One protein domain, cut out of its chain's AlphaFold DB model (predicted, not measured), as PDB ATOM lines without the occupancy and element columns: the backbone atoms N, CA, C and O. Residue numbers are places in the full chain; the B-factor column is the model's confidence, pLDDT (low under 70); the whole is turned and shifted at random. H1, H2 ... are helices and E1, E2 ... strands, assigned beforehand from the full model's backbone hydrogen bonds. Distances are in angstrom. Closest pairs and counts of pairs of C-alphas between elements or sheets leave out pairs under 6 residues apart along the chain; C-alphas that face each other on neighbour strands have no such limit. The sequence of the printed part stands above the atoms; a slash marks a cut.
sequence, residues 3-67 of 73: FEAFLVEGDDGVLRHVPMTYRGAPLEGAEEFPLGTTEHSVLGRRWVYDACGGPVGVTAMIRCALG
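Overview. This is residues 3 to 67 of the 73 residues of the protein "Mak_N_cap domain-containing protein" of Streptomyces alkaliphilus (UniProt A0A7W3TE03). Two antiparallel strand hairpins, E1 with E2 and E3 with E4, join side by side through E2 and E4 into one strongly twisted sheet, curled like part of a barrel. The helix H1 packs on one face of the sheet near E2 and E1 with residues 56 to 61, and residues 62 to 67 stick out. The printed part has 65 residues, with four named strands followed by one named helix; the sheet has the order E1 - E2 - E4 - E3, all antiparallel, and the class is mixed, helices and strands. The whole is only just compact, close to loose, with a radius of gyration of the C-alphas of 12.9 A and spans of 35 by 29 by 26 A.

Along the chain. E1 is residues 3 to 9, from C-alpha 3 at (-11.893, -10.576, -48.278), 20.1 A long. E2, residues 15 to 23, is the longest strand at 26.2 A and ends with C-alpha 23 at (-12.592, -3.904, -41.894). E3 is residues 34 to 40, 16.7 A, and E4 is residues 44 to 50, 19.4 A. H1, residues 55 to 65, measures 15.3 A and ends with C-alpha 65 at (-8.261, -22.945, -50.760).

Arrangement. E1 and E2 form a hairpin with 154 degrees between their directions; N 6 and O 18 are 3.1 A apart and N 18 and O 6 are 2.8 A apart, within hydrogen-bond range. E2 and E4 are antiparallel at 131 degrees, and C-alphas 20 and 50, which face each other, are 4.9 A apart. Across this pair N 21 and O 49 are within hydrogen-bond range at 3.0 A. E4 and E3 form a hairpin at 153 degrees, with N 46 and O 38 within hydrogen-bond range at 2.8 A. E1 and E3 are the edge strands and are apart. H1 is on the sheet at a height of 9.8 A over the sheet. It lies over E2 and only just over E1, where 3 of its C-alphas fall. On the local plane it stands at 63 degrees to E2, only just across the strands. The closest C-alphas of E2 and H1 are those of Thr 21 and Gly 57, 6.1 A apart. In H1 every O i to N i+4 pair is within hydrogen-bond range.

Size, cuts and confidence. The two C-alphas farthest apart are those of Gly 13 and Glu 28, 35.7 A. The printed part has no cut. The link E2 to E3, 10 residues, is short but not tight; the other links are tight. Residues 62 to 67, of which 62 to 65 belong to H1, stand free. The mean pLDDT of the printed part is 92.9, and no printed residue is under 70.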
ATOM      1  N   PHE A   3     -12.946 -10.306 -47.311       92.31
ATOM      2  CA  PHE A   3     -11.893 -10.576 -48.278       92.31
ATOM      3  C   PHE A   3     -12.524 -10.455 -49.660       92.31
ATOM      4  O   PHE A   3     -13.597 -11.007 -49.895       92.31
ATOM      5  N   GLU A   4     -11.868  -9.738 -50.554       91.94
ATOM      6  CA  GLU A   4     -12.302  -9.554 -51.934       91.94
ATOM      7  C   GLU A   4     -11.071  -9.564 -52.829       91.94
ATOM      8  O   GLU A   4      -9.973  -9.239 -52.377       91.94
ATOM      9  N   ALA A   5     -11.224  -9.964 -54.085       92.06
ATOM     10  CA  ALA A   5     -10.128  -9.906 -55.031       92.06
ATOM     11  C   ALA A   5     -10.620  -9.518 -56.417       92.06
ATOM     12  O   ALA A   5     -11.622 -10.043 -56.901       92.06
ATOM     13  N   PHE A   6      -9.869  -8.630 -57.062       93.62
ATOM     14  CA  PHE A   6     -10.085  -8.275 -58.457       93.62
ATOM     15  C   PHE A   6      -9.056  -8.957 -59.350       93.62
ATOM     16  O   PHE A   6      -7.923  -9.224 -58.943       93.62
ATOM     17  N   LEU A   7      -9.457  -9.197 -60.593       96.62
ATOM     18  CA  LEU A   7      -8.537  -9.440 -61.691       96.62
ATOM     19  C   LEU A   7      -8.431  -8.144 -62.488       96.62
ATOM     20  O   LEU A   7      -9.444  -7.621 -62.949       96.62
ATOM     21  N   VAL A   8      -7.218  -7.614 -62.602       96.56
ATOM     22  CA  VAL A   8      -6.946  -6.351 -63.294       96.56
ATOM     23  C   VAL A   8      -5.909  -6.608 -64.371       96.56
ATOM     24  O   VAL A   8      -4.817  -7.092 -64.079       96.56
ATOM     25  N   GLU A   9      -6.248  -6.298 -65.616       98.12
ATOM     26  CA  GLU A   9      -5.294  -6.293 -66.721       98.12
ATOM     27  C   GLU A   9      -4.641  -4.911 -66.808       98.12
ATOM     28  O   GLU A   9      -5.332  -3.892 -66.767       98.12
ATOM     29  N   GLY A  10      -3.308  -4.878 -66.851       96.25
ATOM     30  CA  GLY A  10      -2.549  -3.644 -67.059       96.25
ATOM     31  C   GLY A  10      -2.283  -3.376 -68.539       96.25
ATOM     32  O   GLY A  10      -2.445  -4.258 -69.377       96.25
ATOM     33  N   ASP A  11      -1.778  -2.183 -68.854       97.06
ATOM     34  CA  ASP A  11      -1.395  -1.803 -70.226       97.06
ATOM     35  C   ASP A  11      -0.279  -2.690 -70.817       97.06
ATOM     36  O   ASP A  11      -0.061  -2.718 -72.027       97.06
ATOM     37  N   ASP A  12       0.432  -3.433 -69.963       97.69
ATOM     38  CA  ASP A  12       1.425  -4.443 -70.333       97.69
ATOM     39  C   ASP A  12       0.813  -5.802 -70.724       97.69
ATOM     40  O   ASP A  12       1.548  -6.748 -71.013       97.69
ATOM     41  N   GLY A  13      -0.519  -5.921 -70.714       97.50
ATOM     42  CA  GLY A  13      -1.254  -7.159 -70.979       97.50
ATOM     43  C   GLY A  13      -1.125  -8.203 -69.864       97.50
ATOM     44  O   GLY A  13      -1.543  -9.350 -70.032       97.50
ATOM     45  N   VAL A  14      -0.526  -7.850 -68.721       98.00
ATOM     46  CA  VAL A  14      -0.360  -8.778 -67.599       98.00
ATOM     47  C   VAL A  14      -1.592  -8.720 -66.702       98.00
ATOM     48  O   VAL A  14      -1.886  -7.698 -66.074       98.00
ATOM     49  N   LEU A  15      -2.280  -9.857 -66.593       97.81
ATOM     50  CA  LEU A  15      -3.387 -10.047 -65.661       97.81
ATOM     51  C   LEU A  15      -2.860 -10.207 -64.231       97.81
ATOM     52  O   LEU A  15      -2.075 -11.110 -63.934       97.81
ATOM     53  N   ARG A  16      -3.319  -9.343 -63.329       95.25
ATOM     54  CA  ARG A  16      -2.925  -9.321 -61.919       95.25
ATOM     55  C   ARG A  16      -4.093  -9.718 -61.036       95.25
ATOM     56  O   ARG A  16      -5.203  -9.219 -61.196       95.25
ATOM     57  N   HIS A  17      -3.810 -10.580 -60.069       94.25
ATOM     58  CA  HIS A  17      -4.715 -10.864 -58.967       94.25
ATOM     59  C   HIS A  17      -4.459  -9.853 -57.849       94.25
ATOM     60  O   HIS A  17      -3.340  -9.763 -57.347       94.25
ATOM     61  N   VAL A  18      -5.488  -9.088 -57.482       93.56
ATOM     62  CA  VAL A  18      -5.411  -8.001 -56.496       93.56
ATOM     63  C   VAL A  18      -6.294  -8.355 -55.298       93.56
ATOM     64  O   VAL A  18      -7.441  -7.905 -55.229       93.56
ATOM     65  N   PRO A  19      -5.815  -9.212 -54.379       94.38
ATOM     66  CA  PRO A  19      -6.559  -9.576 -53.185       94.38
ATOM     67  C   PRO A  19      -6.460  -8.474 -52.126       94.38
ATOM     68  O   PRO A  19      -5.397  -7.910 -51.863       94.38
ATOM     69  N   MET A  20      -7.576  -8.193 -51.469       94.62
ATOM     70  CA  MET A  20      -7.693  -7.163 -50.448       94.62
ATOM     71  C   MET A  20      -8.542  -7.637 -49.275       94.62
ATOM     72  O   MET A  20      -9.471  -8.433 -49.415       94.62
ATOM     73  N   THR A  21      -8.228  -7.116 -48.091       94.00
ATOM     74  CA  THR A  21      -9.084  -7.270 -46.911       94.00
ATOM     75  C   THR A  21      -9.674  -5.934 -46.517       94.00
ATOM     76  O   THR A  21      -9.026  -4.897 -46.653       94.00
ATOM     77  N   TYR A  22     -10.895  -5.952 -45.987       94.12
ATOM     78  CA  TYR A  22     -11.535  -4.748 -45.477       94.12
ATOM     79  C   TYR A  22     -12.173  -4.947 -44.102       94.12
ATOM     80  O   TYR A  22     -12.679  -6.016 -43.735       94.12
ATOM     81  N   ARG A  23     -12.144  -3.887 -43.294       93.50
ATOM     82  CA  ARG A  23     -12.592  -3.904 -41.894       93.50
ATOM     83  C   ARG A  23     -13.198  -2.567 -41.480       93.50
ATOM     84  O   ARG A  23     -13.076  -1.582 -42.191       93.50
ATOM     85  N   GLY A  24     -13.920  -2.564 -40.357       95.75
ATOM     86  CA  GLY A  24     -14.680  -1.406 -39.855       95.75
ATOM     87  C   GLY A  24     -13.923  -0.478 -38.901       95.75
ATOM     88  O   GLY A  24     -14.556   0.367 -38.285       95.75
ATOM     89  N   ALA A  25     -12.611  -0.652 -38.753       94.69
ATOM     90  CA  ALA A  25     -11.702   0.245 -38.031       94.69
ATOM     91  C   ALA A  25     -10.277   0.037 -38.582       94.69
ATOM     92  O   ALA A  25     -10.023  -1.058 -39.098       94.69
ATOM     93  N   PRO A  26      -9.349   1.006 -38.469       93.00
ATOM     94  CA  PRO A  26      -7.949   0.790 -38.827       93.00
ATOM     95  C   PRO A  26      -7.363  -0.437 -38.107       93.00
ATOM     96  O   PRO A  26      -7.759  -0.756 -36.985       93.00
ATOM     97  N   LEU A  27      -6.438  -1.138 -38.760       88.75
ATOM     98  CA  LEU A  27      -5.650  -2.213 -38.164       88.75
ATOM     99  C   LEU A  27      -4.321  -1.653 -37.654       88.75
ATOM    100  O   LEU A  27      -3.526  -1.160 -38.447       88.75
ATOM    101  N   GLU A  28      -4.097  -1.770 -36.350       88.94
ATOM    102  CA  GLU A  28      -2.805  -1.508 -35.713       88.94
ATOM    103  C   GLU A  28      -1.752  -2.520 -36.194       88.94
ATOM    104  O   GLU A  28      -2.044  -3.718 -36.287       88.94
ATOM    105  N   GLY A  29      -0.545  -2.046 -36.511       85.62
ATOM    106  CA  GLY A  29       0.562  -2.892 -36.971       85.62
ATOM    107  C   GLY A  29       0.498  -3.276 -38.454       85.62
ATOM    108  O   GLY A  29       1.213  -4.182 -38.879       85.62
ATOM    109  N   ALA A  30      -0.381  -2.646 -39.240       86.94
ATOM    110  CA  ALA A  30      -0.508  -2.850 -40.687       86.94
ATOM    111  C   ALA A  30      -0.292  -1.556 -41.490       86.94
ATOM    112  O   ALA A  30      -0.839  -1.388 -42.583       86.94
ATOM    113  N   GLU A  31       0.490  -0.630 -40.937       87.81
ATOM    114  CA  GLU A  31       0.762   0.697 -41.495       87.81
ATOM    115  C   GLU A  31       1.491   0.640 -42.848       87.81
ATOM    116  O   GLU A  31       1.410   1.592 -43.620       87.81
ATOM    117  N   GLU A  32       2.145  -0.480 -43.166       89.38
ATOM    118  CA  GLU A  32       2.852  -0.701 -44.437       89.38
ATOM    119  C   GLU A  32       1.946  -1.188 -45.580       89.38
ATOM    120  O   GLU A  32       2.346  -1.139 -46.741       89.38
ATOM    121  N   PHE A  33       0.720  -1.631 -45.281       90.69
ATOM    122  CA  PHE A  33      -0.180  -2.255 -46.262       90.69
ATOM    123  C   PHE A  33      -1.519  -1.537 -46.538       90.69
ATOM    124  O   PHE A  33      -2.446  -2.208 -47.009       90.69
ATOM    125  N   PRO A  34      -1.721  -0.230 -46.255       92.94
ATOM    126  CA  PRO A  34      -2.986   0.422 -46.564       92.94
ATOM    127  C   PRO A  34      -3.134   0.629 -48.075       92.94
ATOM    128  O   PRO A  34      -2.266   1.202 -48.729       92.94
ATOM    129  N   LEU A  35      -4.281   0.225 -48.619       93.56
ATOM    130  CA  LEU A  35      -4.691   0.582 -49.982       93.56
ATOM    131  C   LEU A  35      -5.580   1.829 -49.984       93.56
ATOM    132  O   LEU A  35      -5.558   2.609 -50.932       93.56
ATOM    133  N   GLY A  36      -6.354   2.039 -48.914       94.69
ATOM    134  CA  GLY A  36      -7.180   3.230 -48.742       94.69
ATOM    135  C   GLY A  36      -8.447   2.966 -47.937       94.69
ATOM    136  O   GLY A  36      -8.513   2.058 -47.105       94.69
ATOM    137  N   THR A  37      -9.472   3.778 -48.188       96.94
ATOM    138  CA  THR A  37     -10.805   3.617 -47.597       96.94
ATOM    139  C   THR A  37     -11.885   3.610 -48.668       96.94
ATOM    140  O   THR A  37     -11.744   4.289 -49.681       96.94
ATOM    141  N   THR A  38     -12.987   2.907 -48.414       95.56
ATOM    142  CA  THR A  38     -14.171   2.879 -49.288       95.56
ATOM    143  C   THR A  38     -15.461   3.021 -48.476       95.56
ATOM    144  O   THR A  38     -15.496   2.642 -47.304       95.56
ATOM    145  N   GLU A  39     -16.519   3.552 -49.090       97.56
ATOM    146  CA  GLU A  39     -17.874   3.558 -48.528       97.56
ATOM    147  C   GLU A  39     -18.655   2.373 -49.089       97.56
ATOM    148  O   GLU A  39     -19.109   2.379 -50.233       97.56
ATOM    149  N   HIS A  40     -18.807   1.329 -48.279       93.69
ATOM    150  CA  HIS A  40     -19.583   0.166 -48.670       93.69
ATOM    151  C   HIS A  40     -21.074   0.453 -48.465       93.69
ATOM    152  O   HIS A  40     -21.492   0.823 -47.371       93.69
ATOM    153  N   SER A  41     -21.900   0.195 -49.477       93.75
ATOM    154  CA  SER A  41     -23.340   0.510 -49.463       93.75
ATOM    155  C   SER A  41     -24.105  -0.063 -48.259       93.75
ATOM    156  O   SER A  41     -24.929   0.623 -47.668       93.75
ATOM    157  N   VAL A  42     -23.816  -1.313 -47.882       94.19
ATOM    158  CA  VAL A  42     -24.406  -1.987 -46.707       94.19
ATOM    159  C   VAL A  42     -23.606  -1.764 -45.419       94.19
ATOM    160  O   VAL A  42     -24.162  -1.579 -44.342       94.19
ATOM    161  N   LEU A  43     -22.280  -1.811 -45.515       93.81
ATOM    162  CA  LEU A  43     -21.389  -1.915 -44.368       93.81
ATOM    163  C   LEU A  43     -20.837  -0.543 -43.908       93.81
ATOM    164  O   LEU A  43     -20.169  -0.483 -42.880       93.81
ATOM    165  N   GLY A  44     -21.082   0.556 -44.620       96.56
ATOM    166  CA  GLY A  44     -20.506   1.876 -44.326       96.56
ATOM    167  C   GLY A  44     -18.996   1.941 -44.580       96.56
ATOM    168  O   GLY A  44     -18.455   1.117 -45.324       96.56
ATOM    169  N   ARG A  45     -18.298   2.893 -43.948       97.81
ATOM    170  CA  ARG A  45     -16.860   3.113 -44.164       97.81
ATOM    171  C   ARG A  45     -16.004   1.893 -43.834       97.81
ATOM    172  O   ARG A  45     -16.112   1.300 -42.756       97.81
ATOM    173  N   ARG A  46     -15.089   1.560 -44.745       97.25
ATOM    174  CA  ARG A  46     -14.136   0.457 -44.609       97.25
ATOM    175  C   ARG A  46     -12.708   0.887 -44.889       97.25
ATOM    176  O   ARG A  46     -12.458   1.645 -45.817       97.25
ATOM    177  N   TRP A  47     -11.787   0.353 -44.092       95.62
ATOM    178  CA  TRP A  47     -10.343   0.449 -44.299       95.62
ATOM    179  C   TRP A  47      -9.884  -0.782 -45.062       95.62
ATOM    180  O   TRP A  47     -10.172  -1.902 -44.626       95.62
ATOM    181  N   VAL A  48      -9.217  -0.555 -46.190       95.25
ATOM    182  CA  VAL A  48      -8.822  -1.571 -47.167       95.25
ATOM    183  C   VAL A  48      -7.308  -1.740 -47.133       95.25
ATOM    184  O   VAL A  48      -6.568  -0.755 -47.163       95.25
ATOM    185  N   TYR A  49      -6.862  -2.990 -47.083       94.25
ATOM    186  CA  TYR A  49      -5.457  -3.372 -46.976       94.25
ATOM    187  C   TYR A  49      -5.088  -4.407 -48.033       94.25
ATOM    188  O   TYR A  49      -5.928  -5.242 -48.391       94.25
ATOM    189  N   ASP A  50      -3.827  -4.394 -48.466       93.94
ATOM    190  CA  ASP A  50      -3.253  -5.447 -49.306       93.94
ATOM    191  C   ASP A  50      -3.280  -6.778 -48.540       93.94
ATOM    192  O   ASP A  50      -2.692  -6.922 -47.461       93.94
ATOM    193  N   ALA A  51      -4.002  -7.761 -49.080       93.19
ATOM    194  CA  ALA A  51      -4.157  -9.062 -48.443       93.19
ATOM    195  C   ALA A  51      -2.891  -9.931 -48.525       93.19
ATOM    196  O   ALA A  51      -2.784 -10.895 -47.763       93.19
ATOM    197  N   CYS A  52      -1.954  -9.609 -49.422       90.62
ATOM    198  CA  CYS A  52      -0.673 -10.299 -49.555       90.62
ATOM    199  C   CYS A  52       0.329  -9.873 -48.476       90.62
ATOM    200  O   CYS A  52       1.165 -10.678 -48.072       90.62
ATOM    201  N   GLY A  53       0.244  -8.625 -48.008       82.94
ATOM    202  CA  GLY A  53       1.201  -8.059 -47.055       82.94
ATOM    203  C   GLY A  53       1.004  -8.517 -45.608       82.94
ATOM    204  O   GLY A  53       1.966  -8.659 -44.858       82.94
ATOM    205  N   GLY A  54      -0.242  -8.788 -45.205       78.50
ATOM    206  CA  GLY A  54      -0.586  -9.138 -43.824       78.50
ATOM    207  C   GLY A  54      -0.922 -10.624 -43.613       78.50
ATOM    208  O   GLY A  54      -1.550 -11.249 -44.471       78.50
ATOM    209  N   PRO A  55      -0.647 -11.196 -42.420       80.19
ATOM    210  CA  PRO A  55      -0.953 -12.602 -42.114       80.19
ATOM    211  C   PRO A  55      -2.454 -12.917 -42.192       80.19
ATOM    212  O   PRO A  55      -2.862 -14.057 -42.415       80.19
ATOM    213  N   VAL A  56      -3.286 -11.893 -42.018       85.50
ATOM    214  CA  VAL A  56      -4.742 -11.980 -42.039       85.50
ATOM    215  C   VAL A  56      -5.280 -12.406 -43.410       85.50
ATOM    216  O   VAL A  56      -6.053 -13.362 -43.487       85.50
ATOM    217  N   GLY A  57      -4.875 -11.717 -44.481       88.38
ATOM    218  CA  GLY A  57      -5.360 -11.991 -45.835       88.38
ATOM    219  C   GLY A  57      -4.876 -13.344 -46.346       88.38
ATOM    220  O   GLY A  57      -5.673 -14.152 -46.823       88.38
ATOM    221  N   VAL A  58      -3.595 -13.645 -46.124       89.38
ATOM    222  CA  VAL A  58      -2.991 -14.943 -46.459       89.38
ATOM    223  C   VAL A  58      -3.705 -16.097 -45.746       89.38
ATOM    224  O   VAL A  58      -4.049 -17.096 -46.376       89.38
ATOM    225  N   THR A  59      -4.003 -15.959 -44.449       90.50
ATOM    226  CA  THR A  59      -4.721 -16.998 -43.688       90.50
ATOM    227  C   THR A  59      -6.135 -17.228 -44.225       90.50
ATOM    228  O   THR A  59      -6.568 -18.379 -44.329       90.50
ATOM    229  N   ALA A  60      -6.853 -16.158 -44.580       90.06
ATOM    230  CA  ALA A  60      -8.182 -16.261 -45.182       90.06
ATOM    231  C   ALA A  60      -8.129 -16.996 -46.533       90.06
ATOM    232  O   ALA A  60      -8.907 -17.926 -46.755       90.06
ATOM    233  N   MET A  61      -7.155 -16.665 -47.386       90.50
ATOM    234  CA  MET A  61      -6.959 -17.323 -48.682       90.50
ATOM    235  C   MET A  61      -6.613 -18.812 -48.528       90.50
ATOM    236  O   MET A  61      -7.203 -19.655 -49.201       90.50
ATOM    237  N   ILE A  62      -5.717 -19.166 -47.599       92.62
ATOM    238  CA  ILE A  62      -5.362 -20.567 -47.312       92.62
ATOM    239  C   ILE A  62      -6.582 -21.353 -46.820       92.62
ATOM    240  O   ILE A  62      -6.805 -22.490 -47.237       92.62
ATOM    241  N   ARG A  63      -7.391 -20.766 -45.931       93.31
ATOM    242  CA  ARG A  63      -8.630 -21.398 -45.464       93.31
ATOM    243  C   ARG A  63      -9.620 -21.608 -46.597       93.31
ATOM    244  O   ARG A  63     -10.191 -22.691 -46.667       93.31
ATOM    245  N   CYS A  64      -9.780 -20.624 -47.477       91.50
ATOM    246  CA  CYS A  64     -10.616 -20.738 -48.669       91.50
ATOM    247  C   CYS A  64     -10.146 -21.885 -49.569       91.50
ATOM    248  O   CYS A  64     -10.913 -22.805 -49.845       91.50
ATOM    249  N   ALA A  65      -8.856 -21.909 -49.914       92.62
ATOM    250  CA  ALA A  65      -8.261 -22.945 -50.760       92.62
ATOM    251  C   ALA A  65      -8.409 -24.365 -50.186       92.62
ATOM    252  O   ALA A  65      -8.451 -25.338 -50.931       92.62
ATOM    253  N   LEU A  66      -8.498 -24.490 -48.860       96.62
ATOM    254  CA  LEU A  66      -8.649 -25.769 -48.167       96.62
ATOM    255  C   LEU A  66     -10.108 -26.108 -47.818       96.62
ATOM    256  O   LEU A  66     -10.335 -27.056 -47.068       96.62
ATOM    257  N   GLY A  67     -11.086 -25.339 -48.313       94.69
ATOM    258  CA  GLY A  67     -12.510 -25.562 -48.043       94.69
ATOM    259  C   GLY A  67     -12.914 -25.326 -46.583       94.69
ATOM    260  O   GLY A  67     -13.890 -25.893 -46.110       94.69
TER     261      GLY A  67